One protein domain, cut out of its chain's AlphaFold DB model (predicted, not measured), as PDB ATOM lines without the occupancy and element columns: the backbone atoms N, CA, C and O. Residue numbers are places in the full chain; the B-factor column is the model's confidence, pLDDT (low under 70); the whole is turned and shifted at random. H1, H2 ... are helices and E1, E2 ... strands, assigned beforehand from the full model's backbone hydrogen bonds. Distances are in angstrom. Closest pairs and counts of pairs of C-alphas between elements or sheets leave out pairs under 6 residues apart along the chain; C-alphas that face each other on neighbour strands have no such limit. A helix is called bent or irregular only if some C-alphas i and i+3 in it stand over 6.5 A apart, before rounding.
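AT A GLANCE: This is residues 82 to 188 of the 409 residues of an uncharacterized protein of Porphyromonas sp. oral taxon 278 str. W7784 (UniProt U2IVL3). A three-strand antiparallel sheet, E3, E4 and E5, and a two-strand ribbon, E1 and E2, make two walls of a loosely formed trough, with E1 next to E5 though not paired with it. H4 spans the open side, from Leu 120 near E3 to Phe 126, after which E2 follows at once; H2 packs on H4, H3 sits toward one end of the sheet, and H1 and H5 lie toward the other. The 107 printed residues hold five named helices and five named strands, in the order H1 E1 H2 H3 H4 E2 H5 E3 E4 E5, and the class is mixed, helices and strands. The sheet's order is E3, E4, E5. The whole is compact, with a radius of gyration of the C-alphas of 13.8 A and spans of 37 by 26 by 25 A.

HOW THE PARTS SIT: Begin with the sheet of E3, residues 149 to 157, E4, residues 163 to 172, and E5, residues 181 to 186: a meander, each strand the antiparallel neighbour of the one before, with E4 the inner strand. E3 and E4 form a hairpin, their directions 161 degrees apart; look there for N 155 and O 167, 2.8 A apart. E4 and E5 form a hairpin too, at 156 degrees, with N 166 and O 183 at 2.9 A. Next find E1, residues 89 to 92, whose closest C-alpha pair with E5 is Val 90 and Leu 181, 6.0 A apart. E1 is the antiparallel neighbour of E2, residues 127 to 131, at 158 degrees, with N 91 and O 128 at 2.9 A. H4, residues 120 to 126, is on the sheet E3 E4 E5 at a height of 7.2 A, over none of its strands; its closest C-alpha to E3 is that of Leu 120, 6.1 A from that of Leu 151. H3, residues 106 to 110, is on the same face at a height of 9.3 A, and only just over E3, where 3 of its 5 C-alphas fall. H2, residues 94 to 103, touches H4, opposite ways at a steep tilt of 45 degrees, the closest C-alphas being those of Lys 96 and Phe 126, 5.8 A apart. H2 and H1, residues 82 to 86, only graze the sheet. H5, residues 143 to 146, is not on it, and is only just apart from H4, with 8.1 A between their closest C-alphas. Every O i to N i+4 pair is within hydrogen-bond range in H1 and H3; H2 has 4 of 6, H4 has 1 of 3 beside 2 of 4 O i to N i+3 pairs, and H5 is too short for an O i to N i+4 pair.

IN THESE COORDINATES: Find C-alpha 82 at (66.501, 74.663, 7.970), where H1 begins. E1 then runs 10.2 A and H2 15.0 A; H2 is irregular, with C-alphas 95 and 98 7.5 A apart. H4, 10.7 A long, is only just irregular, with C-alphas 122 and 125 6.9 A apart. E2 runs 13.4 A, while H3 and H5 are short, at 5.7 A and 5.1 A. From C-alpha 149 at (74.996, 74.152, -1.653), E3 runs 21.7 A and bends by 63 degrees at residue 152. E4 runs 28.3 A, and E5 runs 16.4 A to C-alpha 186 at (95.556, 60.545, 6.036).

THE WHOLE: The two C-alphas farthest apart are those of Gly 112 and Gly 135, at 41.7 A. The printed part has no cut. Look at the 11 residues between E2 and H5 for the long link; there residues 139 to 140 pair antiparallel with residues 130 to 131 of E2. The links H3 to H4 and E4 to E5 are short, and the others are tight. The mean pLDDT of the printed part is 95.4, and no printed residue is under 70.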
ATOM      1  N   TYR A  82      65.798  74.365   6.724       96.44
ATOM      2  CA  TYR A  82      66.501  74.663   7.970       96.44
ATOM      3  C   TYR A  82      67.288  73.453   8.484       96.44
ATOM      4  O   TYR A  82      68.481  73.574   8.762       96.44
ATOM      5  N   ASN A  83      66.662  72.277   8.569       96.12
ATOM      6  CA  ASN A  83      67.336  71.061   9.027       96.12
ATOM      7  C   ASN A  83      68.378  70.572   8.019       96.12
ATOM      8  O   ASN A  83      69.482  70.211   8.428       96.12
ATOM      9  N   MET A  84      68.096  70.674   6.717       96.19
ATOM     10  CA  MET A  84      69.062  70.422   5.642       96.19
ATOM     11  C   MET A  84      70.359  71.201   5.866       96.19
ATOM     12  O   MET A  84      71.431  70.615   5.778       96.19
ATOM     13  N   ALA A  85      70.278  72.483   6.235       96.50
ATOM     14  CA  ALA A  85      71.453  73.295   6.539       96.50
ATOM     15  C   ALA A  85      72.078  72.978   7.912       96.50
ATOM     16  O   ALA A  85      73.296  72.849   8.033       96.50
ATOM     17  N   LYS A  86      71.265  72.896   8.972       95.44
ATOM     18  CA  LYS A  86      71.741  72.893  10.368       95.44
ATOM     19  C   LYS A  86      72.234  71.545  10.875       95.44
ATOM     20  O   LYS A  86      73.008  71.530  11.831       95.44
ATOM     21  N   ARG A  87      71.775  70.448  10.273       95.06
ATOM     22  CA  ARG A  87      72.033  69.066  10.713       95.06
ATOM     23  C   ARG A  87      72.768  68.249   9.651       95.06
ATOM     24  O   ARG A  87      72.739  67.022   9.680       95.06
ATOM     25  N   MET A  88      73.406  68.942   8.711       95.69
ATOM     26  CA  MET A  88      74.152  68.321   7.632       95.69
ATOM     27  C   MET A  88      75.362  67.561   8.166       95.69
ATOM     28  O   MET A  88      76.090  68.047   9.031       95.69
ATOM     29  N   VAL A  89      75.592  66.392   7.589       95.94
ATOM     30  CA  VAL A  89      76.746  65.536   7.821       95.94
ATOM     31  C   VAL A  89      77.371  65.224   6.469       95.94
ATOM     32  O   VAL A  89      76.671  65.048   5.471       95.94
ATOM     33  N   VAL A  90      78.699  65.163   6.441       97.50
ATOM     34  CA  VAL A  90      79.464  64.669   5.296       97.50
ATOM     35  C   VAL A  90      80.077  63.326   5.667       97.50
ATOM     36  O   VAL A  90      80.628  63.182   6.757       97.50
ATOM     37  N   THR A  91      79.980  62.347   4.774       97.31
ATOM     38  CA  THR A  91      80.613  61.035   4.942       97.31
ATOM     39  C   THR A  91      81.463  60.728   3.710       97.31
ATOM     40  O   THR A  91      80.940  60.776   2.596       97.31
ATOM     41  N   PRO A  92      82.769  60.438   3.851       97.25
ATOM     42  CA  PRO A  92      83.590  59.996   2.728       97.25
ATOM     43  C   PRO A  92      83.075  58.686   2.125       97.25
ATOM     44  O   PRO A  92      82.657  57.780   2.841       97.25
ATOM     45  N   ILE A  93      83.150  58.565   0.803       97.69
ATOM     46  CA  ILE A  93      82.883  57.309   0.103       97.69
ATOM     47  C   ILE A  93      84.151  56.460   0.191       97.69
ATOM     48  O   ILE A  93      85.138  56.748  -0.488       97.69
ATOM     49  N   GLU A  94      84.127  55.408   1.013       95.19
ATOM     50  CA  GLU A  94      85.311  54.602   1.346       95.19
ATOM     51  C   GLU A  94      86.091  54.145   0.105       95.19
ATOM     52  O   GLU A  94      87.304  54.360   0.018       95.19
ATOM     53  N   SER A  95      85.385  53.618  -0.902       96.94
ATOM     54  CA  SER A  95      85.970  53.118  -2.154       96.94
ATOM     55  C   SER A  95      86.655  54.191  -3.005       96.94
ATOM     56  O   SER A  95      87.472  53.854  -3.860       96.94
ATOM     57  N   LYS A  96      86.372  55.476  -2.762       97.44
ATOM     58  CA  LYS A  96      86.955  56.604  -3.496       97.44
ATOM     59  C   LYS A  96      87.997  57.389  -2.704       97.44
ATOM     60  O   LYS A  96      88.548  58.358  -3.216       97.44
ATOM     61  N   THR A  97      88.329  56.966  -1.485       95.69
ATOM     62  CA  THR A  97      89.306  57.664  -0.629       95.69
ATOM     63  C   THR A  97      90.671  57.813  -1.310       95.69
ATOM     64  O   THR A  97      91.286  58.875  -1.257       95.69
ATOM     65  N   LYS A  98      91.143  56.776  -2.012       96.12
ATOM     66  CA  LYS A  98      92.415  56.831  -2.752       96.12
ATOM     67  C   LYS A  98      92.370  57.830  -3.916       96.12
ATOM     68  O   LYS A  98      93.326  58.568  -4.141       96.12
ATOM     69  N   GLU A  99      91.254  57.871  -4.639       97.44
ATOM     70  CA  GLU A  99      91.038  58.802  -5.752       97.44
ATOM     71  C   GLU A  99      90.946  60.252  -5.260       97.44
ATOM     72  O   GLU A  99      91.588  61.133  -5.827       97.44
ATOM     73  N   LEU A 100      90.249  60.487  -4.142       97.44
ATOM     74  CA  LEU A 100      90.202  61.780  -3.454       97.44
ATOM     75  C   LEU A 100      91.616  62.283  -3.158       97.44
ATOM     76  O   LEU A 100      91.979  63.396  -3.536       97.44
ATOM     77  N   LEU A 101      92.436  61.447  -2.515       96.94
ATOM     78  CA  LEU A 101      93.802  61.813  -2.141       96.94
ATOM     79  C   LEU A 101      94.706  62.061  -3.355       96.94
ATOM     80  O   LEU A 101      95.602  62.888  -3.270       96.94
ATOM     81  N   SER A 102      94.505  61.373  -4.474       95.81
ATOM     82  CA  SER A 102      95.339  61.562  -5.672       95.81
ATOM     83  C   SER A 102      94.880  62.718  -6.566       95.81
ATOM     84  O   SER A 102      95.706  63.287  -7.280       95.81
ATOM     85  N   THR A 103      93.598  63.091  -6.509       96.50
ATOM     86  CA  THR A 103      93.003  64.119  -7.381       96.50
ATOM     87  C   THR A 103      93.038  65.511  -6.757       96.50
ATOM     88  O   THR A 103      93.292  66.496  -7.451       96.50
ATOM     89  N   LEU A 104      92.783  65.618  -5.449       96.81
ATOM     90  CA  LEU A 104      92.718  66.916  -4.786       96.81
ATOM     91  C   LEU A 104      94.101  67.573  -4.682       96.81
ATOM     92  O   LEU A 104      95.100  66.949  -4.314       96.81
ATOM     93  N   LYS A 105      94.135  68.889  -4.915       96.88
ATOM     94  CA  LYS A 105      95.320  69.751  -4.761       96.88
ATOM     95  C   LYS A 105      95.597  70.083  -3.290       96.88
ATOM     96  O   LYS A 105      95.599  71.240  -2.875       96.88
ATOM     97  N   ILE A 106      95.768  69.035  -2.479       96.56
ATOM     98  CA  ILE A 106      95.929  69.133  -1.021       96.56
ATOM     99  C   ILE A 106      97.146  69.981  -0.667       96.56
ATOM    100  O   ILE A 106      97.069  70.788   0.247       96.56
ATOM    101  N   GLU A 107      98.253  69.843  -1.391       96.38
ATOM    102  CA  GLU A 107      99.483  70.568  -1.078       96.38
ATOM    103  C   GLU A 107      99.364  72.079  -1.297       96.38
ATOM    104  O   GLU A 107      99.743  72.871  -0.431       96.38
ATOM    105  N   GLU A 108      98.821  72.468  -2.448       97.06
ATOM    106  CA  GLU A 108      98.573  73.858  -2.821       97.06
ATOM    107  C   GLU A 108      97.598  74.513  -1.827       97.06
ATOM    108  O   GLU A 108      97.822  75.636  -1.371       97.06
ATOM    109  N   PHE A 109      96.564  73.777  -1.415       97.38
ATOM    110  CA  PHE A 109      95.580  74.251  -0.448       97.38
ATOM    111  C   PHE A 109      96.138  74.343   0.986       97.38
ATOM    112  O   PHE A 109      96.047  75.390   1.629       97.38
ATOM    113  N   ALA A 110      96.741  73.262   1.491       95.69
ATOM    114  CA  ALA A 110      97.192  73.132   2.876       95.69
ATOM    115  C   ALA A 110      98.430  73.979   3.188       95.69
ATOM    116  O   ALA A 110      98.481  74.669   4.208       95.69
ATOM    117  N   TRP A 111      99.439  73.924   2.317       94.94
ATOM    118  CA  TRP A 111     100.755  74.513   2.575       94.94
ATOM    119  C   TRP A 111     101.090  75.651   1.613       94.94
ATOM    120  O   TRP A 111     101.755  76.603   2.022       94.94
ATOM    121  N   GLY A 112     100.563  75.612   0.385       94.75
ATOM    122  CA  GLY A 112     100.634  76.725  -0.568       94.75
ATOM    123  C   GLY A 112      99.735  77.911  -0.215       94.75
ATOM    124  O   GLY A 112      99.977  79.017  -0.691       94.75
ATOM    125  N   LYS A 113      98.745  77.708   0.669       91.06
ATOM    126  CA  LYS A 113      97.735  78.706   1.070       91.06
ATOM    127  C   LYS A 113      96.892  79.221  -0.107       91.06
ATOM    128  O   LYS A 113      96.314  80.308  -0.033       91.06
ATOM    129  N   GLU A 114      96.795  78.438  -1.179       95.75
ATOM    130  CA  GLU A 114      95.975  78.733  -2.352       95.75
ATOM    131  C   GLU A 114      94.514  78.354  -2.060       95.75
ATOM    132  O   GLU A 114      94.099  77.213  -2.250       95.75
ATOM    133  N   LYS A 115      93.715  79.314  -1.573       90.62
ATOM    134  CA  LYS A 115      92.333  79.058  -1.119       90.62
ATOM    135  C   LYS A 115      91.403  78.503  -2.204       90.62
ATOM    136  O   LYS A 115      90.468  77.784  -1.876       90.62
ATOM    137  N   ASP A 116      91.680  78.802  -3.471       92.94
ATOM    138  CA  ASP A 116      90.874  78.359  -4.615       92.94
ATOM    139  C   ASP A 116      91.364  77.038  -5.237       92.94
ATOM    140  O   ASP A 116      90.815  76.594  -6.249       92.94
ATOM    141  N   ALA A 117      92.398  76.406  -4.658       96.56
ATOM    142  CA  ALA A 117      92.964  75.155  -5.167       96.56
ATOM    143  C   ALA A 117      92.005  73.962  -5.037       96.56
ATOM    144  O   ALA A 117      92.115  73.013  -5.815       96.56
ATOM    145  N   ILE A 118      91.078  74.016  -4.075       97.38
ATOM    146  CA  ILE A 118      90.029  73.017  -3.861       97.38
ATOM    147  C   ILE A 118      88.692  73.744  -3.725       97.38
ATOM    148  O   ILE A 118      88.530  74.630  -2.888       97.38
ATOM    149  N   LYS A 119      87.713  73.349  -4.537       96.19
ATOM    150  CA  LYS A 119      86.347  73.880  -4.534       96.19
ATOM    151  C   LYS A 119      85.371  72.820  -4.043       96.19
ATOM    152  O   LYS A 119      85.654  71.628  -4.075       96.19
ATOM    153  N   LEU A 120      84.168  73.246  -3.652       96.38
ATOM    154  CA  LEU A 120      83.112  72.316  -3.227       96.38
ATOM    155  C   LEU A 120      82.810  71.257  -4.296       96.38
ATOM    156  O   LEU A 120      82.662  70.087  -3.961       96.38
ATOM    157  N   ALA A 121      82.781  71.658  -5.572       96.25
ATOM    158  CA  ALA A 121      82.553  70.757  -6.699       96.25
ATOM    159  C   ALA A 121      83.593  69.625  -6.787       96.25
ATOM    160  O   ALA A 121      83.231  68.515  -7.162       96.25
ATOM    161  N   ASP A 122      84.841  69.881  -6.383       97.06
ATOM    162  CA  ASP A 122      85.913  68.880  -6.388       97.06
ATOM    163  C   ASP A 122      85.715  67.828  -5.284       97.06
ATOM    164  O   ASP A 122      86.246  66.727  -5.378       97.06
ATOM    165  N   LEU A 123      84.938  68.142  -4.238       97.31
ATOM    166  CA  LEU A 123      84.654  67.231  -3.125       97.31
ATOM    167  C   LEU A 123      83.470  66.306  -3.407       97.31
ATOM    168  O   LEU A 123      83.472  65.162  -2.953       97.31
ATOM    169  N   LEU A 124      82.465  66.790  -4.148       96.62
ATOM    170  CA  LEU A 124      81.195  66.083  -4.370       96.62
ATOM    171  C   LEU A 124      81.353  64.643  -4.890       96.62
ATOM    172  O   LEU A 124      80.601  63.784  -4.433       96.62
ATOM    173  N   PRO A 125      82.306  64.316  -5.789       97.44
ATOM    174  CA  PRO A 125      82.471  62.944  -6.262       97.44
ATOM    175  C   PRO A 125      82.878  61.951  -5.169       97.44
ATOM    176  O   PRO A 125      82.678  60.749  -5.358       97.44
ATOM    177  N   PHE A 126      83.456  62.431  -4.066       97.94
ATOM    178  CA  PHE A 126      84.147  61.623  -3.061       97.94
ATOM    179  C   PHE A 126      83.405  61.507  -1.731       97.94
ATOM    180  O   PHE A 126      83.860  60.789  -0.841       97.94
ATOM    181  N   VAL A 127      82.281  62.205  -1.576       97.75
ATOM    182  CA  VAL A 127      81.533  62.252  -0.320       97.75
ATOM    183  C   VAL A 127      80.036  62.138  -0.555       97.75
ATOM    184  O   VAL A 127      79.523  62.510  -1.607       97.75
ATOM    185  N   THR A 128      79.324  61.669   0.459       97.38
ATOM    186  CA  THR A 128      77.874  61.785   0.552       97.38
ATOM    187  C   THR A 128      77.518  62.842   1.585       97.38
ATOM    188  O   THR A 128      78.147  62.952   2.639       97.38
ATOM    189  N   PHE A 129      76.500  63.637   1.269       97.38
ATOM    190  CA  PHE A 129      75.895  64.555   2.220       97.38
ATOM    191  C   PHE A 129      74.574  63.968   2.682       97.38
ATOM    192  O   PHE A 129      73.768  63.521   1.864       97.38
ATOM    193  N   SER A 130      74.337  64.001   3.984       96.06
ATOM    194  CA  SER A 130      73.061  63.616   4.564       96.06
ATOM    195  C   SER A 130      72.618  64.622   5.615       96.06
ATOM    196  O   SER A 130      73.422  65.370   6.167       96.06
ATOM    197  N   SER A 131      71.318  64.682   5.867       95.75
ATOM    198  CA  SER A 131      70.733  65.464   6.955       95.75
ATOM    199  C   SER A 131      69.492  64.756   7.488       95.75
ATOM    200  O   SER A 131      69.007  63.806   6.882       95.75
ATOM    201  N   SER A 132      68.962  65.181   8.628       94.50
ATOM    202  CA  SER A 132      67.766  64.578   9.213       94.50
ATOM    203  C   SER A 132      66.894  65.591   9.933       94.50
ATOM    204  O   SER A 132      67.375  66.593  10.469       94.50
ATOM    205  N   GLU A 133      65.603  65.277  10.005       93.56
ATOM    206  CA  GLU A 133      64.709  65.856  11.004       93.56
ATOM    207  C   GLU A 133      65.166  65.496  12.427       93.56
ATOM    208  O   GLU A 133      65.990  64.598  12.644       93.56
ATOM    209  N   GLN A 134      64.649  66.203  13.432       87.19
ATOM    210  CA  GLN A 134      64.985  65.904  14.822       87.19
ATOM    211  C   GLN A 134      64.506  64.489  15.192       87.19
ATOM    212  O   GLN A 134      63.313  64.216  15.215       87.19
ATOM    213  N   GLY A 135      65.452  63.580  15.455       80.62
ATOM    214  CA  GLY A 135      65.161  62.164  15.727       80.62
ATOM    215  C   GLY A 135      64.743  61.343  14.498       80.62
ATOM    216  O   GLY A 135      64.350  60.190  14.653       80.62
ATOM    217  N   GLY A 136      64.817  61.917  13.292       83.25
ATOM    218  CA  GLY A 136      64.451  61.252  12.042       83.25
ATOM    219  C   GLY A 136      65.584  60.434  11.415       83.25
ATOM    220  O   GLY A 136      66.759  60.594  11.756       83.25
ATOM    221  N   GLN A 137      65.220  59.583  10.452       88.88
ATOM    222  CA  GLN A 137      66.176  58.856   9.611       88.88
ATOM    223  C   GLN A 137      66.973  59.825   8.715       88.88
ATOM    224  O   GLN A 137      66.420  60.842   8.281       88.88
ATOM    225  N   PRO A 138      68.255  59.541   8.427       92.62
ATOM    226  CA  PRO A 138      69.077  60.390   7.575       92.62
ATOM    227  C   PRO A 138      68.611  60.333   6.117       92.62
ATOM    228  O   PRO A 138      68.564  59.276   5.495       92.62
ATOM    229  N   TYR A 139      68.299  61.499   5.568       95.31
ATOM    230  CA  TYR A 139      68.057  61.736   4.155       95.31
ATOM    231  C   TYR A 139      69.370  62.082   3.455       95.31
ATOM    232  O   TYR A 139      70.045  63.041   3.835       95.31
ATOM    233  N   THR A 140      69.721  61.320   2.423       96.56
ATOM    234  CA  THR A 140      70.870  61.611   1.556       96.56
ATOM    235  C   THR A 140      70.480  62.657   0.516       96.56
ATOM    236  O   THR A 140      69.495  62.477  -0.199       96.56
ATOM    237  N   LEU A 141      71.268  63.728   0.414       97.00
ATOM    238  CA  LEU A 141      71.051  64.815  -0.542       97.00
ATOM    239  C   LEU A 141      71.134  64.297  -1.986       97.00
ATOM    240  O   LEU A 141      72.072  63.577  -2.336       97.00
ATOM    241  N   THR A 142      70.182  64.695  -2.836       96.06
ATOM    242  CA  THR A 142      70.208  64.361  -4.272       96.06
ATOM    243  C   THR A 142      71.103  65.314  -5.065       96.06
ATOM    244  O   THR A 142      71.573  66.333  -4.557       96.06
ATOM    245  N   ALA A 143      71.314  65.031  -6.353       95.88
ATOM    246  CA  ALA A 143      72.061  65.920  -7.242       95.88
ATOM    247  C   ALA A 143      71.441  67.330  -7.333       95.88
ATOM    248  O   ALA A 143      72.161  68.319  -7.466       95.88
ATOM    249  N   GLU A 144      70.116  67.437  -7.251       96.06
ATOM    250  CA  GLU A 144      69.378  68.700  -7.220       96.06
ATOM    251  C   GLU A 144      69.648  69.468  -5.926       96.06
ATOM    252  O   GLU A 144      69.828  70.682  -5.972       96.06
ATOM    253  N   ASP A 145      69.744  68.772  -4.792       97.00
ATOM    254  CA  ASP A 145      70.065  69.392  -3.505       97.00
ATOM    255  C   ASP A 145      71.499  69.909  -3.462       97.00
ATOM    256  O   ASP A 145      71.747  71.009  -2.970       97.00
ATOM    257  N   LEU A 146      72.446  69.143  -4.009       97.12
ATOM    258  CA  LEU A 146      73.857  69.526  -4.044       97.12
ATOM    259  C   LEU A 146      74.091  70.806  -4.861       97.12
ATOM    260  O   LEU A 146      74.973  71.588  -4.514       97.12
ATOM    261  N   LYS A 147      73.276  71.074  -5.893       96.88
ATOM    262  CA  LYS A 147      73.322  72.335  -6.666       96.88
ATOM    263  C   LYS A 147      72.944  73.567  -5.835       96.88
ATOM    264  O   LYS A 147      73.250  74.681  -6.243       96.88
ATOM    265  N   LEU A 148      72.267  73.373  -4.703       97.62
ATOM    266  CA  LEU A 148      71.824  74.438  -3.797       97.62
ATOM    267  C   LEU A 148      72.807  74.684  -2.644       97.62
ATOM    268  O   LEU A 148      72.529  75.515  -1.771       97.62
ATOM    269  N   LEU A 149      73.920  73.943  -2.608       97.56
ATOM    270  CA  LEU A 149      74.996  74.152  -1.653       97.56
ATOM    271  C   LEU A 149      75.964  75.220  -2.158       97.56
ATOM    272  O   LEU A 149      76.457  75.164  -3.282       97.56
ATOM    273  N   GLU A 150      76.310  76.147  -1.273       96.62
ATOM    274  CA  GLU A 150      77.355  77.137  -1.516       96.62
ATOM    275  C   GLU A 150      78.444  76.997  -0.452       96.62
ATOM    276  O   GLU A 150      78.154  76.919   0.749       96.62
ATOM    277  N   LEU A 151      79.705  76.983  -0.890       96.62
ATOM    278  CA  LEU A 151      80.857  77.002   0.005       96.62
ATOM    279  C   LEU A 151      80.947  78.363   0.702       96.62
ATOM    280  O   LEU A 151      80.920  79.404   0.053       96.62
ATOM    281  N   VAL A 152      81.069  78.346   2.026       95.56
ATOM    282  CA  VAL A 152      81.224  79.549   2.853       95.56
ATOM    283  C   VAL A 152      82.672  79.733   3.275       95.56
ATOM    284  O   VAL A 152      83.197  80.837   3.204       95.56
ATOM    285  N   ASP A 153      83.295  78.656   3.741       95.12
ATOM    286  CA  ASP A 153      84.673  78.654   4.214       95.12
ATOM    287  C   ASP A 153      85.264  77.250   4.055       95.12
ATOM    288  O   ASP A 153      84.537  76.253   4.117       95.12
ATOM    289  N   MET A 154      86.574  77.171   3.862       96.81
ATOM    290  CA  MET A 154      87.322  75.924   3.809       96.81
ATOM    291  C   MET A 154      88.702  76.149   4.410       96.81
ATOM    292  O   MET A 154      89.376  77.137   4.120       96.81
ATOM    293  N   LYS A 155      89.144  75.196   5.221       96.75
ATOM    294  CA  LYS A 155      90.464  75.189   5.836       96.75
ATOM    295  C   LYS A 155      91.003  73.770   5.932       96.75
ATOM    296  O   LYS A 155      90.252  72.797   5.999       96.75
ATOM    297  N   TYR A 156      92.322  73.677   5.959       97.06
ATOM    298  CA  TYR A 156      93.019  72.438   6.251       97.06
ATOM    299  C   TYR A 156      93.339  72.393   7.745       97.06
ATOM    300  O   TYR A 156      93.915  73.337   8.288       97.06
ATOM    301  N   GLU A 157      92.916  71.331   8.419       96.69
ATOM    302  CA  GLU A 157      93.205  71.084   9.828       96.69
ATOM    303  C   GLU A 157      94.326  70.041   9.907       96.69
ATOM    304  O   GLU A 157      94.105  68.868   9.612       96.69
ATOM    305  N   GLU A 158      95.536  70.474  10.279       94.75
ATOM    306  CA  GLU A 158      96.651  69.562  10.552       94.75
ATOM    307  C   GLU A 158      96.445  68.890  11.917       94.75
ATOM    308  O   GLU A 158      96.340  69.567  12.943       94.75
ATOM    309  N   GLY A 159      96.380  67.561  11.929       91.69
ATOM    310  CA  GLY A 159      96.181  66.766  13.133       91.69
ATOM    311  C   GLY A 159      97.468  66.128  13.647       91.69
ATOM    312  O   GLY A 159      98.464  65.979  12.934       91.69
ATOM    313  N   ALA A 160      97.437  65.692  14.908       87.50
ATOM    314  CA  ALA A 160      98.530  64.914  15.479       87.50
ATOM    315  C   ALA A 160      98.771  63.639  14.651       87.50
ATOM    316  O   ALA A 160      97.829  62.996  14.183       87.50
ATOM    317  N   HIS A 161     100.044  63.285  14.468       83.19
ATOM    318  CA  HIS A 161     100.469  62.086  13.736       83.19
ATOM    319  C   HIS A 161      99.934  61.979  12.290       83.19
ATOM    320  O   HIS A 161      99.888  60.884  11.733       83.19
ATOM    321  N   GLY A 162      99.546  63.097  11.661       86.81
ATOM    322  CA  GLY A 162      99.050  63.114  10.280       86.81
ATOM    323  C   GLY A 162      97.589  62.680  10.121       86.81
ATOM    324  O   GLY A 162      97.183  62.317   9.014       86.81
ATOM    325  N   SER A 163      96.811  62.711  11.209       92.44
ATOM    326  CA  SER A 163      95.345  62.609  11.193       92.44
ATOM    327  C   SER A 163      94.722  63.952  10.790       92.44
ATOM    328  O   SER A 163      94.050  64.606  11.591       92.44
ATOM    329  N   ASP A 164      94.987  64.386   9.563       96.94
ATOM    330  CA  ASP A 164      94.551  65.685   9.063       96.94
ATOM    331  C   ASP A 164      93.073  65.652   8.631       96.94
ATOM    332  O   ASP A 164      92.453  64.591   8.505       96.94
ATOM    333  N   ALA A 165      92.488  66.821   8.377       97.38
ATOM    334  CA  ALA A 165      91.147  66.923   7.816       97.38
ATOM    335  C   ALA A 165      90.999  68.129   6.888       97.38
ATOM    336  O   ALA A 165      91.535  69.210   7.138       97.38
ATOM    337  N   LEU A 166      90.192  67.967   5.842       97.56
ATOM    338  CA  LEU A 166      89.632  69.097   5.115       97.56
ATOM    339  C   LEU A 166      88.329  69.506   5.803       97.56
ATOM    340  O   LEU A 166      87.339  68.773   5.756       97.56
ATOM    341  N   ALA A 167      88.343  70.661   6.461       97.62
ATOM    342  CA  ALA A 167      87.195  71.199   7.169       97.62
ATOM    343  C   ALA A 167      86.560  72.317   6.343       97.62
ATOM    344  O   ALA A 167      87.226  73.283   5.974       97.62
ATOM    345  N   PHE A 168      85.264  72.222   6.072       97.25
ATOM    346  CA  PHE A 168      84.556  73.226   5.287       97.25
ATOM    347  C   PHE A 168      83.164  73.513   5.832       97.25
ATOM    348  O   PHE A 168      82.547  72.696   6.514       97.25
ATOM    349  N   LYS A 169      82.668  74.710   5.536       96.44
ATOM    350  CA  LYS A 169      81.335  75.165   5.904       96.44
ATOM    351  C   LYS A 169      80.554  75.469   4.641       96.44
ATOM    352  O   LYS A 169      81.061  76.126   3.735       96.44
ATOM    353  N   VAL A 170      79.310  75.019   4.607       97.00
ATOM    354  CA  VAL A 170      78.381  75.284   3.507       97.00
ATOM    355  C   VAL A 170      77.141  76.007   4.014       97.00
ATOM    356  O   VAL A 170      76.813  75.980   5.206       97.00
ATOM    357  N   ARG A 171      76.439  76.658   3.094       97.50
ATOM    358  CA  ARG A 171      75.043  77.057   3.269       97.50
ATOM    359  C   ARG A 171      74.182  76.299   2.272       97.50
ATOM    360  O   ARG A 171      74.646  75.980   1.183       97.50
ATOM    361  N   TYR A 172      72.940  76.041   2.647       97.81
ATOM    362  CA  TYR A 172      71.949  75.414   1.781       97.81
ATOM    363  C   TYR A 172      70.792  76.396   1.602       97.81
ATOM    364  O   TYR A 172      70.218  76.847   2.596       97.81
ATOM    365  N   LYS A 173      70.503  76.793   0.353       97.06
ATOM    366  CA  LYS A 173      69.496  77.828   0.023       97.06
ATOM    367  C   LYS A 173      69.627  79.104   0.880       97.06
ATOM    368  O   LYS A 173      68.656  79.607   1.438       97.06
ATOM    369  N   GLY A 174      70.852  79.598   1.051       96.06
ATOM    370  CA  GLY A 174      71.135  80.793   1.858       96.06
ATOM    371  C   GLY A 174      71.173  80.584   3.381       96.06
ATOM    372  O   GLY A 174      71.672  81.458   4.086       96.06
ATOM    373  N   ILE A 175      70.735  79.435   3.914       97.56
ATOM    374  CA  ILE A 175      70.772  79.153   5.357       97.56
ATOM    375  C   ILE A 175      72.165  78.629   5.738       97.56
ATOM    376  O   ILE A 175      72.583  77.586   5.225       97.56
ATOM    377  N   PRO A 176      72.907  79.302   6.637       95.19
ATOM    378  CA  PRO A 176      74.244  78.865   7.020       95.19
ATOM    379  C   PRO A 176      74.187  77.602   7.883       95.19
ATOM    380  O   PRO A 176      73.418  77.537   8.852       95.19
ATOM    381  N   GLY A 177      75.063  76.640   7.584       93.44
ATOM    382  CA  GLY A 177      75.257  75.465   8.424       93.44
ATOM    383  C   GLY A 177      75.739  75.812   9.835       93.44
ATOM    384  O   GLY A 177      76.222  76.921  10.098       93.44
ATOM    385  N   SER A 178      75.576  74.872  10.763       88.69
ATOM    386  CA  SER A 178      75.971  75.057  12.166       88.69
ATOM    387  C   SER A 178      77.492  74.977  12.309       88.69
ATOM    388  O   SER A 178      78.136  75.980  12.627       88.69
ATOM    389  N   ASP A 179      78.064  73.837  11.922       92.00
ATOM    390  CA  ASP A 179      79.458  73.476  12.178       92.00
ATOM    391  C   ASP A 179      80.259  73.218  10.896       92.00
ATOM    392  O   ASP A 179      79.722  73.212   9.785       92.00
ATOM    393  N   PHE A 180      81.570  73.024  11.059       96.50
ATOM    394  CA  PHE A 180      82.439  72.544   9.990       96.50
ATOM    395  C   PHE A 180      82.178  71.063   9.713       96.50
ATOM    396  O   PHE A 180      82.316  70.214  10.598       96.50
ATOM    397  N   LEU A 181      81.887  70.769   8.453       97.75
ATOM    398  CA  LEU A 181      81.918  69.434   7.880       97.75
ATOM    399  C   LEU A 181      83.379  69.024   7.675       97.75
ATOM    400  O   LEU A 181      84.203  69.866   7.319       97.75
ATOM    401  N   ARG A 182      83.715  67.755   7.926       97.69
ATOM    402  CA  ARG A 182      85.102  67.268   7.898       97.69
ATOM    403  C   ARG A 182      85.246  66.031   7.038       97.69
ATOM    404  O   ARG A 182      84.552  65.044   7.249       97.69
ATOM    405  N   ILE A 183      86.206  66.081   6.124       97.62
ATOM    406  CA  ILE A 183      86.688  64.920   5.379       97.62
ATOM    407  C   ILE A 183      88.050  64.549   5.975       97.62
ATOM    408  O   ILE A 183      88.979  65.350   5.854       97.62
ATOM    409  N   PRO A 184      88.190  63.384   6.630       97.12
ATOM    410  CA  PRO A 184      89.476  62.910   7.125       97.12
ATOM    411  C   PRO A 184      90.483  62.732   5.986       97.12
ATOM    412  O   PRO A 184      90.160  62.160   4.945       97.12
ATOM    413  N   ILE A 185      91.712  63.193   6.201       97.19
ATOM    414  CA  ILE A 185      92.831  63.089   5.266       97.19
ATOM    415  C   ILE A 185      93.985  62.400   5.989       97.19
ATOM    416  O   ILE A 185      94.590  62.956   6.901       97.19
ATOM    417  N   SER A 186      94.335  61.190   5.556       95.94
ATOM    418  CA  SER A 186      95.556  60.545   6.036       95.94
ATOM    419  C   SER A 186      96.761  61.113   5.295       95.94
ATOM    420  O   SER A 186      96.972  60.816   4.113       95.94
ATOM    421  N   ARG A 187      97.588  61.895   5.999       95.31
ATOM    422  CA  ARG A 187      98.846  62.427   5.450       95.31
ATOM    423  C   ARG A 187      99.752  61.304   4.952       95.31
ATOM    424  O   ARG A 187     100.360  61.407   3.889       95.31
ATOM    425  N   ARG A 188      99.800  60.203   5.704       95.69
ATOM    426  CA  ARG A 188     100.576  59.006   5.367       95.69
ATOM    427  C   ARG A 188     100.132  58.412   4.031       95.69
ATOM    428  O   ARG A 188     100.957  58.257   3.134       95.69
TER     429      ARG A 188